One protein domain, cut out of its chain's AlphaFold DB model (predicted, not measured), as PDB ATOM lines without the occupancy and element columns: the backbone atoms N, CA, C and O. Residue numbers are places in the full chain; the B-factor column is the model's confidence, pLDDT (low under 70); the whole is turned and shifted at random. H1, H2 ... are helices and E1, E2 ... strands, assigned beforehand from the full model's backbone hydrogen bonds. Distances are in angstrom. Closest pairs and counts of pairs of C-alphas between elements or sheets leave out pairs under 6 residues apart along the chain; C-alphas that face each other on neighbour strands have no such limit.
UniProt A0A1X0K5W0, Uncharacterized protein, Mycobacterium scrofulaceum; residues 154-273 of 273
ATOM      1  N   SER A 154      -8.795 -36.758  29.320       93.19
ATOM      2  CA  SER A 154      -9.282 -38.033  28.782       93.19
ATOM      3  C   SER A 154      -9.983 -37.856  27.428       93.19
ATOM      4  O   SER A 154     -10.450 -36.770  27.086       93.19
ATOM      5  N   GLY A 155     -10.119 -38.943  26.662       91.94
ATOM      6  CA  GLY A 155     -10.865 -38.919  25.398       91.94
ATOM      7  C   GLY A 155     -12.342 -38.537  25.574       91.94
ATOM      8  O   GLY A 155     -12.886 -37.796  24.763       91.94
ATOM      9  N   GLU A 156     -12.976 -38.972  26.667       95.62
ATOM     10  CA  GLU A 156     -14.354 -38.591  27.005       95.62
ATOM     11  C   GLU A 156     -14.462 -37.095  27.330       95.62
ATOM     12  O   GLU A 156     -15.360 -36.413  26.841       95.62
ATOM     13  N   GLN A 157     -13.510 -36.567  28.105       96.06
ATOM     14  CA  GLN A 157     -13.437 -35.140  28.411       96.06
ATOM     15  C   GLN A 157     -13.244 -34.309  27.140       96.06
ATOM     16  O   GLN A 157     -13.934 -33.308  26.960       96.06
ATOM     17  N   ARG A 158     -12.367 -34.747  26.229       95.19
ATOM     18  CA  ARG A 158     -12.188 -34.098  24.926       95.19
ATOM     19  C   ARG A 158     -13.482 -34.105  24.110       95.19
ATOM     20  O   ARG A 158     -13.914 -33.046  23.667       95.19
ATOM     21  N   ALA A 159     -14.137 -35.258  23.984       95.44
ATOM     22  CA  ALA A 159     -15.395 -35.373  23.247       95.44
ATOM     23  C   ALA A 159     -16.505 -34.481  23.836       95.44
ATOM     24  O   ALA A 159     -17.288 -33.889  23.095       95.44
ATOM     25  N   ALA A 160     -16.556 -34.340  25.165       96.31
ATOM     26  CA  ALA A 160     -17.497 -33.443  25.831       96.31
ATOM     27  C   ALA A 160     -17.229 -31.961  25.507       96.31
ATOM     28  O   ALA A 160     -18.182 -31.201  25.326       96.31
ATOM     29  N   ILE A 161     -15.957 -31.556  25.404       96.50
ATOM     30  CA  ILE A 161     -15.583 -30.200  24.977       96.50
ATOM     31  C   ILE A 161     -15.959 -29.974  23.511       96.50
ATOM     32  O   ILE A 161     -16.602 -28.972  23.206       96.50
ATOM     33  N   ASP A 162     -15.653 -30.917  22.618       95.38
ATOM     34  CA  ASP A 162     -16.001 -30.804  21.195       95.38
ATOM     35  C   ASP A 162     -17.528 -30.699  20.998       95.38
ATOM     36  O   ASP A 162     -18.024 -29.866  20.233       95.38
ATOM     37  N   ALA A 163     -18.306 -31.486  21.750       96.19
ATOM     38  CA  ALA A 163     -19.769 -31.416  21.755       96.19
ATOM     39  C   ALA A 163     -20.319 -30.113  22.367       96.19
ATOM     40  O   ALA A 163     -21.450 -29.713  22.085       96.19
ATOM     41  N   LEU A 164     -19.565 -29.446  23.241       96.44
ATOM     42  CA  LEU A 164     -19.918 -28.123  23.753       96.44
ATOM     43  C   LEU A 164     -19.643 -27.053  22.695       96.44
ATOM     44  O   LEU A 164     -20.547 -26.279  22.387       96.44
ATOM     45  N   LEU A 165     -18.449 -27.055  22.101       95.56
ATOM     46  CA  LEU A 165     -18.051 -26.087  21.078       95.56
ATOM     47  C   LEU A 165     -18.958 -26.143  19.842       95.56
ATOM     48  O   LEU A 165     -19.337 -25.096  19.327       95.56
ATOM     49  N   SER A 166     -19.395 -27.333  19.416       95.31
ATOM     50  CA  SER A 166     -20.312 -27.487  18.272       95.31
ATOM     51  C   SER A 166     -21.717 -26.913  18.496       95.31
ATOM     52  O   SER A 166     -22.467 -26.734  17.538       95.31
ATOM     53  N   ARG A 167     -22.085 -26.610  19.748       96.38
ATOM     54  CA  ARG A 167     -23.359 -25.966  20.108       96.38
ATOM     55  C   ARG A 167     -23.255 -24.443  20.200       96.38
ATOM     56  O   ARG A 167     -24.276 -23.788  20.408       96.38
ATOM     57  N   LEU A 168     -22.053 -23.876  20.090       96.38
ATOM     58  CA  LEU A 168     -21.870 -22.431  20.150       96.38
ATOM     59  C   LEU A 168     -22.400 -21.773  18.876       96.38
ATOM     60  O   LEU A 168     -22.193 -22.249  17.765       96.38
ATOM     61  N   VAL A 169     -23.096 -20.652  19.062       95.12
ATOM     62  CA  VAL A 169     -23.712 -19.889  17.965       95.12
ATOM     63  C   VAL A 169     -22.721 -18.972  17.246       95.12
ATOM     64  O   VAL A 169     -23.001 -18.521  16.139       95.12
ATOM     65  N   LEU A 170     -21.577 -18.689  17.876       94.75
ATOM     66  CA  LEU A 170     -20.518 -17.849  17.329       94.75
ATOM     67  C   LEU A 170     -19.324 -18.708  16.897       94.75
ATOM     68  O   LEU A 170     -18.978 -19.650  17.616       94.75
ATOM     69  N   PRO A 171     -18.656 -18.363  15.782       93.25
ATOM     70  CA  PRO A 171     -17.375 -18.960  15.431       93.25
ATOM     71  C   PRO A 171     -16.342 -18.709  16.532       93.25
ATOM     72  O   PRO A 171     -16.255 -17.605  17.074       93.25
ATOM     73  N   VAL A 172     -15.551 -19.731  16.852       94.00
ATOM     74  CA  VAL A 172     -14.526 -19.672  17.899       94.00
ATOM     75  C   VAL A 172     -13.164 -19.423  17.262       94.00
ATOM     76  O   VAL A 172     -12.758 -20.158  16.369       94.00
ATOM     77  N   TYR A 173     -12.469 -18.402  17.755       91.56
ATOM     78  CA  TYR A 173     -11.102 -18.047  17.374       91.56
ATOM     79  C   TYR A 173     -10.064 -18.793  18.222       91.56
ATOM     80  O   TYR A 173      -9.079 -19.319  17.704       91.56
ATOM     81  N   TYR A 174     -10.289 -18.841  19.535       95.12
ATOM     82  CA  TYR A 174      -9.370 -19.414  20.514       95.12
ATOM     83  C   TYR A 174     -10.154 -20.125  21.610       95.12
ATOM     84  O   TYR A 174     -11.216 -19.654  22.025       95.12
ATOM     85  N   VAL A 175      -9.618 -21.245  22.086       97.38
ATOM     86  CA  VAL A 175     -10.147 -21.977  23.231       97.38
ATOM     87  C   VAL A 175      -9.009 -22.431  24.138       97.38
ATOM     88  O   VAL A 175      -8.078 -23.107  23.696       97.38
ATOM     89  N   ARG A 176      -9.128 -22.105  25.425       97.88
ATOM     90  CA  ARG A 176      -8.290 -22.650  26.487       97.88
ATOM     91  C   ARG A 176      -9.070 -23.641  27.324       97.88
ATOM     92  O   ARG A 176     -10.202 -23.375  27.734       97.88
ATOM     93  N   ILE A 177      -8.439 -24.769  27.602       97.06
ATOM     94  CA  ILE A 177      -8.981 -25.835  28.425       97.06
ATOM     95  C   ILE A 177      -8.029 -26.083  29.580       97.06
ATOM     96  O   ILE A 177      -6.915 -26.550  29.367       97.06
ATOM     97  N   ASP A 178      -8.501 -25.877  30.802       93.50
ATOM     98  CA  ASP A 178      -7.790 -26.283  32.010       93.50
ATOM     99  C   ASP A 178      -8.673 -27.237  32.812       93.50
ATOM    100  O   ASP A 178      -9.883 -27.044  32.933       93.50
ATOM    101  N   SER A 179      -8.075 -28.294  33.370       89.94
ATOM    102  CA  SER A 179      -8.808 -29.296  34.163       89.94
ATOM    103  C   SER A 179     -10.070 -29.827  33.453       89.94
ATOM    104  O   SER A 179     -11.121 -29.994  34.074       89.94
ATOM    105  N   ALA A 180      -9.963 -30.068  32.138       91.88
ATOM    106  CA  ALA A 180     -11.046 -30.540  31.268       91.88
ATOM    107  C   ALA A 180     -12.274 -29.611  31.164       91.88
ATOM    108  O   ALA A 180     -13.401 -30.074  30.955       91.88
ATOM    109  N   LYS A 181     -12.076 -28.299  31.317       94.81
ATOM    110  CA  LYS A 181     -13.122 -27.274  31.220       94.81
ATOM    111  C   LYS A 181     -12.633 -26.087  30.408       94.81
ATOM    112  O   LYS A 181     -11.460 -25.751  30.483       94.81
ATOM    113  N   ILE A 182     -13.536 -25.450  29.665       96.75
ATOM    114  CA  ILE A 182     -13.225 -24.210  28.947       96.75
ATOM    115  C   ILE A 182     -13.060 -23.092  29.975       96.75
ATOM    116  O   ILE A 182     -14.022 -22.745  30.661       96.75
ATOM    117  N   THR A 183     -11.848 -22.557  30.081       95.38
ATOM    118  CA  THR A 183     -11.491 -21.458  30.993       95.38
ATOM    119  C   THR A 183     -11.300 -20.143  30.257       95.38
ATOM    120  O   THR A 183     -11.534 -19.085  30.836       95.38
ATOM    121  N   GLU A 184     -10.972 -20.196  28.968       96.69
ATOM    122  CA  GLU A 184     -10.879 -19.027  28.100       96.69
ATOM    123  C   GLU A 184     -11.468 -19.347  26.727       96.69
ATOM    124  O   GLU A 184     -11.307 -20.452  26.202       96.69
ATOM    125  N   LEU A 185     -12.189 -18.388  26.162       97.12
ATOM    126  CA  LEU A 185     -12.814 -18.510  24.857       97.12
ATOM    127  C   LEU A 185     -12.791 -17.147  24.176       97.12
ATOM    128  O   LEU A 185     -13.312 -16.178  24.725       97.12
ATOM    129  N   SER A 186     -12.277 -17.092  22.955       94.62
ATOM    130  CA  SER A 186     -12.394 -15.909  22.104       94.62
ATOM    131  C   SER A 186     -13.286 -16.244  20.917       94.62
ATOM    132  O   SER A 186     -13.079 -17.259  20.249       94.62
ATOM    133  N   ALA A 187     -14.286 -15.406  20.649       94.50
ATOM    134  CA  ALA A 187     -15.281 -15.649  19.607       94.50
ATOM    135  C   ALA A 187     -15.403 -14.480  18.622       94.50
ATOM    136  O   ALA A 187     -15.168 -13.318  18.956       94.50
ATOM    137  N   TYR A 188     -15.837 -14.790  17.405       92.25
ATOM    138  CA  TYR A 188     -16.125 -13.790  16.388       92.25
ATOM    139  C   TYR A 188     -17.585 -13.343  16.437       92.25
ATOM    140  O   TYR A 188     -18.505 -14.153  16.355       92.25
ATOM    141  N   ILE A 189     -17.801 -12.031  16.501       92.06
ATOM    142  CA  ILE A 189     -19.100 -11.402  16.271       92.06
ATOM    143  C   ILE A 189     -19.274 -11.218  14.768       92.06
ATOM    144  O   ILE A 189     -18.433 -10.611  14.117       92.06
ATOM    145  N   THR A 190     -20.376 -11.716  14.217       89.50
ATOM    146  CA  THR A 190     -20.714 -11.549  12.791       89.50
ATOM    147  C   THR A 190     -21.744 -10.444  12.555       89.50
ATOM    148  O   THR A 190     -21.882  -9.958  11.437       89.50
ATOM    149  N   ASP A 191     -22.461 -10.040  13.605       91.06
ATOM    150  CA  ASP A 191     -23.531  -9.046  13.567       91.06
ATOM    151  C   ASP A 191     -23.613  -8.325  14.921       91.06
ATOM    152  O   ASP A 191     -23.970  -8.925  15.941       91.06
ATOM    153  N   THR A 192     -23.271  -7.032  14.954       91.38
ATOM    154  CA  THR A 192     -23.257  -6.252  16.204       91.38
ATOM    155  C   THR A 192     -24.651  -6.105  16.811       91.38
ATOM    156  O   THR A 192     -24.777  -6.081  18.037       91.38
ATOM    157  N   ALA A 193     -25.711  -6.126  15.993       92.69
ATOM    158  CA  ALA A 193     -27.088  -6.022  16.470       92.69
ATOM    159  C   ALA A 193     -27.524  -7.254  17.283       92.69
ATOM    160  O   ALA A 193     -28.392  -7.150  18.153       92.69
ATOM    161  N   ARG A 194     -26.912  -8.421  17.031       95.25
ATOM    162  CA  ARG A 194     -27.183  -9.681  17.749       95.25
ATOM    163  C   ARG A 194     -26.154 -10.013  18.827       95.25
ATOM    164  O   ARG A 194     -26.419 -10.884  19.655       95.25
ATOM    165  N   ALA A 195     -25.041  -9.280  18.888       95.12
ATOM    166  CA  ALA A 195     -23.896  -9.576  19.748       95.12
ATOM    167  C   ALA A 195     -24.266  -9.851  21.215       95.12
ATOM    168  O   ALA A 195     -23.781 -10.819  21.795       95.12
ATOM    169  N   TYR A 196     -25.163  -9.058  21.816       96.56
ATOM    170  CA  TYR A 196     -25.609  -9.301  23.194       96.56
ATOM    171  C   TYR A 196     -26.293 -10.663  23.365       96.56
ATOM    172  O   TYR A 196     -25.982 -11.397  24.305       96.56
ATOM    173  N   GLY A 197     -27.223 -11.006  22.469       97.25
ATOM    174  CA  GLY A 197     -27.951 -12.275  22.518       97.25
ATOM    175  C   GLY A 197     -27.032 -13.467  22.271       97.25
ATOM    176  O   GLY A 197     -27.078 -14.443  23.022       97.25
ATOM    177  N   ASP A 198     -26.153 -13.350  21.278       97.31
ATOM    178  CA  ASP A 198     -25.235 -14.418  20.892       97.31
ATOM    179  C   ASP A 198     -24.188 -14.683  21.988       97.31
ATOM    180  O   ASP A 198     -24.020 -15.827  22.413       97.31
ATOM    181  N   LEU A 199     -23.562 -13.637  22.550       97.44
ATOM    182  CA  LEU A 199     -22.617 -13.776  23.668       97.44
ATOM    183  C   LEU A 199     -23.299 -14.313  24.931       97.44
ATOM    184  O   LEU A 199     -22.746 -15.169  25.624       97.44
ATOM    185  N   LYS A 200     -24.533 -13.879  25.222       96.69
ATOM    186  CA  LYS A 200     -25.323 -14.441  26.327       96.69
ATOM    187  C   LYS A 200     -25.590 -15.936  26.122       96.69
ATOM    188  O   LYS A 200     -25.531 -16.701  27.089       96.69
ATOM    189  N   SER A 201     -25.871 -16.356  24.887       97.12
ATOM    190  CA  SER A 201     -26.059 -17.768  24.534       97.12
ATOM    191  C   SER A 201     -24.769 -18.575  24.708       97.12
ATOM    192  O   SER A 201     -24.802 -19.657  25.296       97.12
ATOM    193  N   VAL A 202     -23.621 -18.026  24.286       97.50
ATOM    194  CA  VAL A 202     -22.293 -18.628  24.510       97.50
ATOM    195  C   VAL A 202     -22.044 -18.844  26.001       97.50
ATOM    196  O   VAL A 202     -21.795 -19.973  26.417       97.50
ATOM    197  N   ILE A 203     -22.209 -17.802  26.823       96.38
ATOM    198  CA  ILE A 203     -22.031 -17.890  28.281       96.38
ATOM    199  C   ILE A 203     -22.958 -18.952  28.888       96.38
ATOM    200  O   ILE A 203     -22.528 -19.758  29.709       96.38
ATOM    201  N   SER A 204     -24.223 -18.983  28.464       95.12
ATOM    202  CA  SER A 204     -25.206 -19.953  28.967       95.12
ATOM    203  C   SER A 204     -24.872 -21.392  28.556       95.12
ATOM    204  O   SER A 204     -25.146 -22.320  29.310       95.12
ATOM    205  N   THR A 205     -24.268 -21.579  27.380       97.00
ATOM    206  CA  THR A 205     -23.862 -22.894  26.858       97.00
ATOM    207  C   THR A 205     -22.609 -23.418  27.554       97.00
ATOM    208  O   THR A 205     -22.550 -24.602  27.885       97.00
ATOM    209  N   VAL A 206     -21.622 -22.546  27.800       96.25
ATOM    210  CA  VAL A 206     -20.408 -22.887  28.563       96.25
ATOM    211  C   VAL A 206     -20.741 -23.127  30.038       96.25
ATOM    212  O   VAL A 206     -20.149 -24.004  30.662       96.25
ATOM    213  N   ALA A 207     -21.719 -22.388  30.573       94.44
ATOM    214  CA  ALA A 207     -22.181 -22.464  31.958       94.44
ATOM    215  C   ALA A 207     -21.033 -22.338  32.990       94.44
ATOM    216  O   ALA A 207     -20.841 -23.242  33.811       94.44
ATOM    217  N   PRO A 208     -20.256 -21.235  32.962       93.00
ATOM    218  CA  PRO A 208     -19.148 -21.038  33.891       93.00
ATOM    219  C   PRO A 208     -19.623 -20.910  35.342       93.00
ATOM    220  O   PRO A 208     -20.762 -20.529  35.624       93.00
ATOM    221  N   THR A 209     -18.721 -21.200  36.277       91.06
ATOM    222  CA  THR A 209     -18.996 -21.164  37.720       91.06
ATOM    223  C   THR A 209     -17.979 -20.290  38.438       91.06
ATOM    224  O   THR A 209     -16.960 -19.910  37.880       91.06
ATOM    225  N   LYS A 210     -18.208 -19.994  39.716       87.75
ATOM    226  CA  LYS A 210     -17.248 -19.228  40.522       87.75
ATOM    227  C   LYS A 210     -15.893 -19.928  40.670       87.75
ATOM    228  O   LYS A 210     -14.864 -19.269  40.728       87.75
ATOM    229  N   GLN A 211     -15.902 -21.256  40.764       88.44
ATOM    230  CA  GLN A 211     -14.692 -22.072  40.864       88.44
ATOM    231  C   GLN A 211     -13.982 -22.217  39.512       88.44
ATOM    232  O   GLN A 211     -12.795 -22.524  39.483       88.44
ATOM    233  N   GLN A 212     -14.714 -22.033  38.413       88.75
ATOM    234  CA  GLN A 212     -14.232 -22.174  37.041       88.75
ATOM    235  C   GLN A 212     -14.811 -21.030  36.205       88.75
ATOM    236  O   GLN A 212     -15.780 -21.243  35.462       88.75
ATOM    237  N   PRO A 213     -14.301 -19.801  36.406       92.12
ATOM    238  CA  PRO A 213     -14.757 -18.669  35.630       92.12
ATOM    239  C   PRO A 213     -14.300 -18.821  34.178       92.12
ATOM    240  O   PRO A 213     -13.239 -19.376  33.902       92.12
ATOM    241  N   LEU A 214     -15.106 -18.299  33.262       95.25
ATOM    242  CA  LEU A 214     -14.766 -18.160  31.854       95.25
ATOM    243  C   LEU A 214     -14.203 -16.762  31.614       95.25
ATOM    244  O   LEU A 214     -14.897 -15.777  31.866       95.25
ATOM    245  N   GLN A 215     -12.995 -16.669  31.071       95.56
ATOM    246  CA  GLN A 215     -12.520 -15.471  30.391       95.56
ATOM    247  C   GLN A 215     -13.045 -15.492  28.950       95.56
ATOM    248  O   GLN A 215     -12.666 -16.333  28.144       95.56
ATOM    249  N   LEU A 216     -13.989 -14.606  28.649       96.50
ATOM    250  CA  LEU A 216     -14.600 -14.480  27.332       96.50
ATOM    251  C   LEU A 216     -14.074 -13.226  26.649       96.50
ATOM    252  O   LEU A 216     -14.211 -12.131  27.191       96.50
ATOM    253  N   GLU A 217     -13.561 -13.381  25.438       93.75
ATOM    254  CA  GLU A 217     -13.172 -12.284  24.558       93.75
ATOM    255  C   GLU A 217     -13.972 -12.343  23.260       93.75
ATOM    256  O   GLU A 217     -14.427 -13.406  22.825       93.75
ATOM    257  N   TRP A 218     -14.182 -11.192  22.630       93.31
ATOM    258  CA  TRP A 218     -14.841 -11.151  21.335       93.31
ATOM    259  C   TRP A 218     -14.294 -10.063  20.434       93.31
ATOM    260  O   TRP A 218     -13.911  -8.985  20.886       93.31
ATOM    261  N   HIS A 219     -14.353 -10.336  19.134       88.56
ATOM    262  CA  HIS A 219     -13.928  -9.419  18.085       88.56
ATOM    263  C   HIS A 219     -14.940  -9.449  16.943       88.56
ATOM    264  O   HIS A 219     -15.458 -10.509  16.595       88.56
ATOM    265  N   LEU A 220     -15.233  -8.300  16.342       88.44
ATOM    266  CA  LEU A 220     -16.014  -8.260  15.110       88.44
ATOM    267  C   LEU A 220     -15.231  -8.891  13.958       88.44
ATOM    268  O   LEU A 220     -14.078  -8.541  13.715       88.44
ATOM    269  N   MET A 221     -15.885  -9.798  13.241       82.88
ATOM    270  CA  MET A 221     -15.357 -10.425  12.039       82.88
ATOM    271  C   MET A 221     -15.418  -9.415  10.888       82.88
ATOM    272  O   MET A 221     -16.461  -9.244  10.257       82.88
ATOM    273  N   VAL A 222     -14.316  -8.709  10.639       72.69
ATOM    274  CA  VAL A 222     -14.160  -7.794   9.501       72.69
ATOM    275  C   VAL A 222     -12.923  -8.164   8.696       72.69
ATOM    276  O   VAL A 222     -11.833  -8.278   9.243       72.69
ATOM    277  N   GLU A 223     -13.090  -8.307   7.384       57.34
ATOM    278  CA  GLU A 223     -11.969  -8.342   6.445       57.34
ATOM    279  C   GLU A 223     -11.635  -6.912   5.976       57.34
ATOM    280  O   GLU A 223     -12.555  -6.166   5.618       57.34
ATOM    281  N   PRO A 224     -10.352  -6.512   5.892       54.53
ATOM    282  CA  PRO A 224      -9.186  -7.097   6.555       54.53
ATOM    283  C   PRO A 224      -9.132  -6.684   8.038       54.53
ATOM    284  O   PRO A 224      -9.617  -5.607   8.379       54.53
ATOM    285  N   ASP A 225      -8.521  -7.541   8.862       52.94
ATOM    286  CA  ASP A 225      -8.216  -7.485  10.309       52.94
ATOM    287  C   ASP A 225      -8.090  -6.090  10.969       52.94
ATOM    288  O   ASP A 225      -7.078  -5.702  11.556       52.94
ATOM    289  N   ASN A 226      -9.172  -5.320  10.963       52.16
ATOM    290  CA  ASN A 226      -9.331  -4.137  11.789       52.16
ATOM    291  C   ASN A 226      -9.867  -4.598  13.146       52.16
ATOM    292  O   ASN A 226     -11.015  -4.326  13.502       52.16
ATOM    293  N   PHE A 227      -9.009  -5.265  13.927       55.56
ATOM    294  CA  PHE A 227      -9.250  -5.753  15.299       55.56
ATOM    295  C   PHE A 227      -9.711  -4.670  16.308       55.56
ATOM    296  O   PHE A 227      -9.847  -4.928  17.504       55.56
ATOM    297  N   HIS A 228      -9.933  -3.429  15.869       57.38
ATOM    298  CA  HIS A 228      -9.885  -2.239  16.710       57.38
ATOM    299  C   HIS A 228     -11.154  -1.396  16.749       57.38
ATOM    300  O   HIS A 228     -11.048  -0.208  17.022       57.38
ATOM    301  N   GLN A 229     -12.350  -1.943  16.516       76.19
ATOM    302  CA  GLN A 229     -13.556  -1.120  16.705       76.19
ATOM    303  C   GLN A 229     -14.617  -1.788  17.579       76.19
ATOM    304  O   GLN A 229     -15.033  -1.202  18.579       76.19
ATOM    305  N   PHE A 230     -15.002  -3.034  17.323       83.56
ATOM    306  CA  PHE A 230     -15.986  -3.726  18.159       83.56
ATOM    307  C   PHE A 230     -15.367  -4.969  18.801       83.56
ATOM    308  O   PHE A 230     -15.441  -6.075  18.277       83.56
ATOM    309  N   THR A 231     -14.695  -4.740  19.928       88.31
ATOM    310  CA  THR A 231     -13.990  -5.754  20.718       88.31
ATOM    311  C   THR A 231     -14.335  -5.593  22.192       88.31
ATOM    312  O   THR A 231     -14.686  -4.493  22.633       88.31
ATOM    313  N   GLY A 232     -14.234  -6.661  22.963       89.88
ATOM    314  CA  GLY A 232     -14.340  -6.581  24.409       89.88
ATOM    315  C   GLY A 232     -13.973  -7.888  25.078       89.88
ATOM    316  O   GLY A 232     -13.749  -8.908  24.425       89.88
ATOM    317  N   SER A 233     -13.899  -7.828  26.398       91.56
ATOM    318  CA  SER A 233     -13.584  -8.978  27.228       91.56
ATOM    319  C   SER A 233     -14.344  -8.933  28.546       91.56
ATOM    320  O   SER A 233     -14.766  -7.876  29.027       91.56
ATOM    321  N   LEU A 234     -14.576 -10.106  29.125       91.19
ATOM    322  CA  LEU A 234     -15.282 -10.263  30.387       91.19
ATOM    323  C   LEU A 234     -14.888 -11.577  31.059       91.19
ATOM    324  O   LEU A 234     -14.916 -12.631  30.434       91.19
ATOM    325  N   THR A 235     -14.646 -11.537  32.365       91.81
ATOM    326  CA  THR A 235     -14.626 -12.744  33.201       91.81
ATOM    327  C   THR A 235     -16.029 -13.035  33.732       91.81
ATOM    328  O   THR A 235     -16.677 -12.149  34.292       91.81
ATOM    329  N   VAL A 236     -16.502 -14.272  33.571       90.38
ATOM    330  CA  VAL A 236     -17.850 -14.717  33.940       90.38
ATOM    331  C   VAL A 236     -17.787 -15.910  34.907       90.38
ATOM    332  O   VAL A 236     -17.158 -16.901  34.561       90.38
ATOM    333  N   PRO A 237     -18.471 -15.885  36.068       85.44
ATOM    334  CA  PRO A 237     -19.200 -14.742  36.609       85.44
ATOM    335  C   PRO A 237     -18.242 -13.602  36.975       85.44
ATOM    336  O   PRO A 237     -17.146 -13.821  37.490       85.44
ATOM    337  N   SER A 238     -18.672 -12.367  36.726       77.38
ATOM    338  CA  SER A 238     -17.933 -11.183  37.154       77.38
ATOM    339  C   SER A 238     -18.213 -10.995  38.637       77.38
ATOM    340  O   SER A 238     -19.280 -10.501  38.991       77.38
ATOM    341  N   CYS A 239     -17.270 -11.376  39.498       70.62
ATOM    342  CA  CYS A 239     -17.351 -11.163  40.944       70.62
ATOM    343  C   CYS A 239     -16.625  -9.871  41.342       70.62
ATOM    344  O   CYS A 239     -15.450  -9.938  41.715       70.62
ATOM    345  N   PRO A 240     -17.265  -8.685  41.262       63.50
ATOM    346  CA  PRO A 240     -16.645  -7.465  41.751       63.50
ATOM    347  C   PRO A 240     -16.387  -7.604  43.254       63.50
ATOM    348  O   PRO A 240     -17.274  -7.980  44.021       63.50
ATOM    349  N   GLN A 241     -15.159  -7.304  43.678       56.12
ATOM    350  CA  GLN A 241     -14.794  -7.318  45.096       56.12
ATOM    351  C   GLN A 241     -15.487  -6.189  45.885       56.12
ATOM    352  O   GLN A 241     -15.667  -6.309  47.094       56.12
ATOM    353  N   ASP A 242     -15.967  -5.147  45.195       50.66
ATOM    354  CA  ASP A 242     -16.711  -4.026  45.769       50.66
ATOM    355  C   ASP A 242     -18.208  -4.090  45.423       50.66
ATOM    356  O   ASP A 242     -18.587  -4.228  44.260       50.66
ATOM    357  N   LYS A 243     -19.084  -3.896  46.423       46.31
ATOM    358  CA  LYS A 243     -20.561  -3.849  46.296       46.31
ATOM    359  C   LYS A 243     -21.101  -2.598  45.567       46.31
ATOM    360  O   LYS A 243     -22.204  -2.135  45.859       46.31
ATOM    361  N   GLY A 244     -20.322  -1.999  44.674       45.50
ATOM    362  CA  GLY A 244     -20.747  -0.873  43.844       45.50
ATOM    363  C   GLY A 244     -21.224  -1.357  42.480       45.50
ATOM    364  O   GLY A 244     -20.677  -2.315  41.940       45.50
ATOM    365  N   ALA A 245     -22.215  -0.680  41.892       46.56
ATOM    366  CA  ALA A 245     -22.493  -0.842  40.466       46.56
ATOM    367  C   ALA A 245     -21.185  -0.662  39.666       46.56
ATOM    368  O   ALA A 245     -20.361   0.169  40.074       46.56
ATOM    369  N   PRO A 246     -20.976  -1.394  38.552       47.88
ATOM    370  CA  PRO A 246     -19.800  -1.206  37.712       47.88
ATOM    371  C   PRO A 246     -19.652   0.285  37.393       47.88
ATOM    372  O   PRO A 246     -20.533   0.884  36.769       47.88
ATOM    373  N   LYS A 247     -18.583   0.922  37.890       43.47
ATOM    374  CA  LYS A 247     -18.323   2.331  37.573       43.47
ATOM    375  C   LYS A 247     -18.179   2.440  36.059       43.47
ATOM    376  O   LYS A 247     -17.579   1.568  35.437       43.47
ATOM    377  N   SER A 248     -18.723   3.504  35.470       42.62
ATOM    378  CA  SER A 248     -18.552   3.780  34.043       42.62
ATOM    379  C   SER A 248     -17.060   3.918  33.736       42.62
ATOM    380  O   SER A 248     -16.472   4.963  34.000       42.62
ATOM    381  N   GLN A 249     -16.440   2.861  33.218       49.44
ATOM    382  CA  GLN A 249     -15.088   2.921  32.683       49.44
ATOM    383  C   GLN A 249     -15.159   3.482  31.260       49.44
ATOM    384  O   GLN A 249     -16.090   3.177  30.509       49.44
ATOM    385  N   ALA A 250     -14.212   4.356  30.918       48.53
ATOM    386  CA  ALA A 250     -14.006   4.776  29.536       48.53
ATOM    387  C   ALA A 250     -13.669   3.543  28.670       48.53
ATOM    388  O   ALA A 250     -13.188   2.548  29.221       48.53
ATOM    389  N   PRO A 251     -13.916   3.587  27.348       57.66
ATOM    390  CA  PRO A 251     -13.522   2.498  26.461       57.66
ATOM    391  C   PRO A 251     -12.044   2.146  26.655       57.66
ATOM    392  O   PRO A 251     -11.203   3.039  26.788       57.66
ATOM    393  N   GLN A 252     -11.731   0.853  26.720       61.38
ATOM    394  CA  GLN A 252     -10.351   0.402  26.883       61.38
ATOM    395  C   GLN A 252      -9.642   0.425  25.522       61.38
ATOM    396  O   GLN A 252     -10.107  -0.185  24.559       61.38
ATOM    397  N   GLY A 253      -8.522   1.146  25.431       69.06
ATOM    398  CA  GLY A 253      -7.769   1.290  24.182       69.06
ATOM    399  C   GLY A 253      -8.629   1.853  23.042       69.06
ATOM    400  O   GLY A 253      -9.226   2.917  23.179       69.06
ATOM    401  N   ASN A 254      -8.707   1.119  21.928       67.88
ATOM    402  CA  ASN A 254      -9.451   1.508  20.721       67.88
ATOM    403  C   ASN A 254     -10.918   1.019  20.703       67.88
ATOM    404  O   ASN A 254     -11.559   1.021  19.655       67.88
ATOM    405  N   GLN A 255     -11.467   0.560  21.831       79.88
ATOM    406  CA  GLN A 255     -12.843   0.063  21.903       79.88
ATOM    407  C   GLN A 255     -13.872   1.155  21.532       79.88
ATOM    408  O   GLN A 255     -13.805   2.287  22.013       79.88
ATOM    409  N   THR A 256     -14.870   0.826  20.705       84.00
ATOM    410  CA  THR A 256     -16.000   1.736  20.436       84.00
ATOM    411  C   THR A 256     -16.906   1.897  21.658       84.00
ATOM    412  O   THR A 256     -17.015   1.017  22.513       84.00
ATOM    413  N   ALA A 257     -17.643   3.010  21.715       86.62
ATOM    414  CA  ALA A 257     -18.645   3.235  22.757       86.62
ATOM    415  C   ALA A 257     -19.738   2.145  22.781       86.62
ATOM    416  O   ALA A 257     -20.226   1.797  23.855       86.62
ATOM    417  N   GLU A 258     -20.094   1.596  21.615       87.94
ATOM    418  CA  GLU A 258     -21.056   0.495  21.479       87.94
ATOM    419  C   GLU A 258     -20.529  -0.790  22.130       87.94
ATOM    420  O   GLU A 258     -21.207  -1.376  22.976       87.94
ATOM    421  N   ALA A 259     -19.287  -1.182  21.832       89.00
ATOM    422  CA  ALA A 259     -18.666  -2.354  22.442       89.00
ATOM    423  C   ALA A 259     -18.472  -2.193  23.962       89.00
ATOM    424  O   ALA A 259     -18.746  -3.119  24.727       89.00
ATOM    425  N   ALA A 260     -18.109  -0.990  24.422       88.75
ATOM    426  CA  ALA A 260     -18.033  -0.676  25.849       88.75
ATOM    427  C   ALA A 260     -19.412  -0.730  26.542       88.75
ATOM    428  O   ALA A 260     -19.526  -1.098  27.716       88.75
ATOM    429  N   ALA A 261     -20.494  -0.353  25.849       90.38
ATOM    430  CA  ALA A 261     -21.858  -0.499  26.359       90.38
ATOM    431  C   ALA A 261     -22.272  -1.976  26.455       90.38
ATOM    432  O   ALA A 261     -22.778  -2.390  27.501       90.38
ATOM    433  N   LEU A 262     -21.981  -2.772  25.423       92.88
ATOM    434  CA  LEU A 262     -22.219  -4.215  25.404       92.88
ATOM    435  C   LEU A 262     -21.498  -4.933  26.553       92.88
ATOM    436  O   LEU A 262     -22.125  -5.686  27.299       92.88
ATOM    437  N   GLN A 263     -20.203  -4.664  26.745       92.06
ATOM    438  CA  GLN A 263     -19.412  -5.270  27.819       92.06
ATOM    439  C   GLN A 263     -20.016  -4.977  29.200       92.06
ATOM    440  O   GLN A 263     -20.192  -5.893  30.002       92.06
ATOM    441  N   ARG A 264     -20.429  -3.727  29.461       88.38
ATOM    442  CA  ARG A 264     -21.112  -3.348  30.715       88.38
ATOM    443  C   ARG A 264     -22.449  -4.063  30.895       88.38
ATOM    444  O   ARG A 264     -22.782  -4.473  32.012       88.38
ATOM    445  N   GLN A 265     -23.216  -4.206  29.816       92.25
ATOM    446  CA  GLN A 265     -24.501  -4.897  29.841       92.25
ATOM    447  C   GLN A 265     -24.325  -6.384  30.182       92.25
ATOM    448  O   GLN A 265     -25.052  -6.903  31.029       92.25
ATOM    449  N   LEU A 266     -23.341  -7.055  29.574       92.44
ATOM    450  CA  LEU A 266     -22.989  -8.442  29.889       92.44
ATOM    451  C   LEU A 266     -22.469  -8.573  31.324       92.44
ATOM    452  O   LEU A 266     -22.961  -9.413  32.075       92.44
ATOM    453  N   GLN A 267     -21.551  -7.700  31.739       89.44
ATOM    454  CA  GLN A 267     -20.990  -7.719  33.088       89.44
ATOM    455  C   GLN A 267     -22.079  -7.600  34.157       89.44
ATOM    456  O   GLN A 267     -22.066  -8.349  35.128       89.44
ATOM    457  N   SER A 268     -23.055  -6.712  33.952       87.62
ATOM    458  CA  SER A 268     -24.183  -6.524  34.875       87.62
ATOM    459  C   SER A 268     -25.122  -7.734  34.919       87.62
ATOM    460  O   SER A 268     -25.701  -8.024  35.965       87.62
ATOM    461  N   ALA A 269     -25.268  -8.453  33.802       89.06
ATOM    462  CA  ALA A 269     -26.134  -9.625  33.702       89.06
ATOM    463  C   ALA A 269     -25.549 -10.877  34.381       89.06
ATOM    464  O   ALA A 269     -26.311 -11.757  34.775       89.06
ATOM    465  N   PHE A 270     -24.224 -10.953  34.534       87.56
ATOM    466  CA  PHE A 270     -23.526 -12.129  35.059       87.56
ATOM    467  C   PHE A 270     -22.691 -11.823  36.313       87.56
ATOM    468  O   PHE A 270     -21.527 -12.206  36.415       87.56
ATOM    469  N   THR A 271     -23.303 -11.138  37.283       79.88
ATOM    470  CA  THR A 271     -22.688 -10.767  38.575       79.88
ATOM    471  C   THR A 271     -22.899 -11.786  39.698       79.88
ATOM    472  O   THR A 271     -22.412 -11.584  40.809       79.88
ATOM    473  N   ALA A 272     -23.657 -12.859  39.447       70.19
ATOM    474  CA  ALA A 272     -24.012 -13.834  40.471       70.19
ATOM    475  C   ALA A 272     -22.793 -14.675  40.890       70.19
ATOM    476  O   ALA A 272     -22.280 -15.480  40.112       70.19
ATOM    477  N   CYS A 273     -22.382 -14.476  42.142       63.03
ATOM    478  CA  CYS A 273     -21.326 -15.176  42.870       63.03
ATOM    479  C   CYS A 273     -21.870 -15.682  44.215       63.03
ATOM    480  O   CYS A 273     -21.063 -16.352  44.905       63.03
TER     481      CYS A 273
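This is residues 154 to 273 of the 273 residues of an uncharacterized protein of Mycobacterium scrofulaceum (UniProt A0A1X0K5W0). A four-stranded sheet has three helices over one face and no named helix over the other: H3 covers E4, H2 lies toward E2 and E3, and H1 is out toward E1 and E2. A long loop, residues 237 to 256, swings from E4 round to H3. The printed part has 120 residues, with three named helices and four named strands in the order H1, E1, E2, H2, E3, E4, H3 along the chain; its class is mixed, helices and strands, and the mixed sheet runs E1, E2, E3, E4. It is compact, with a radius of gyration of the C-alphas of 14.6 A, but flat, spanning 44 by 41 by 21 A.

H1, residues 155 to 165, begins at C-alpha (-10.865, -38.919, 25.398) and is 15.3 A long. E1 is residues 172 to 178, 17.0 A; E2, residues 181 to 189, 22.6 A, bends by 61 degrees at 184. H2 is residues 195 to 206, 16.3 A; E3, 214 to 220, 19.5 A; E4, 231 to 236, 16.4 A. H3, residues 257 to 269, 18.5 A, ends at C-alpha (-26.134, -9.625, 33.702).

Hairpin E1 and E2 is antiparallel, with N 176 and O 184 at 2.8 A. E2 and E3 are parallel, with N 187 and O 217 at 3.0 A; E2, H2, E3 form a strand-helix-strand unit, parallel neighbours joined through a helix, its crossover right-handed. Hairpin E3 and E4 is antiparallel, with N 216 and O 234 at 2.8 A. H1, H2 and H3 are on the same face, making two layers, helices over a sheet, at heights of 10.0, 9.1 and 8.2 A over the sheet. H2 and H3 touch, C-alphas of Tyr 196 and Leu 262 closest at 6.5 A; H1 and H3 are apart. In H1, H2 and H3 every O i to N i+4 pair is within hydrogen-bond range.

The C-alphas farthest apart, Gly 155 and Ser 248, are 44.2 A apart. The printed part has no cut; the link E4 to H3 is long. pLDDT is under 70 at residues 223 to 228, 240 to 254 and 273.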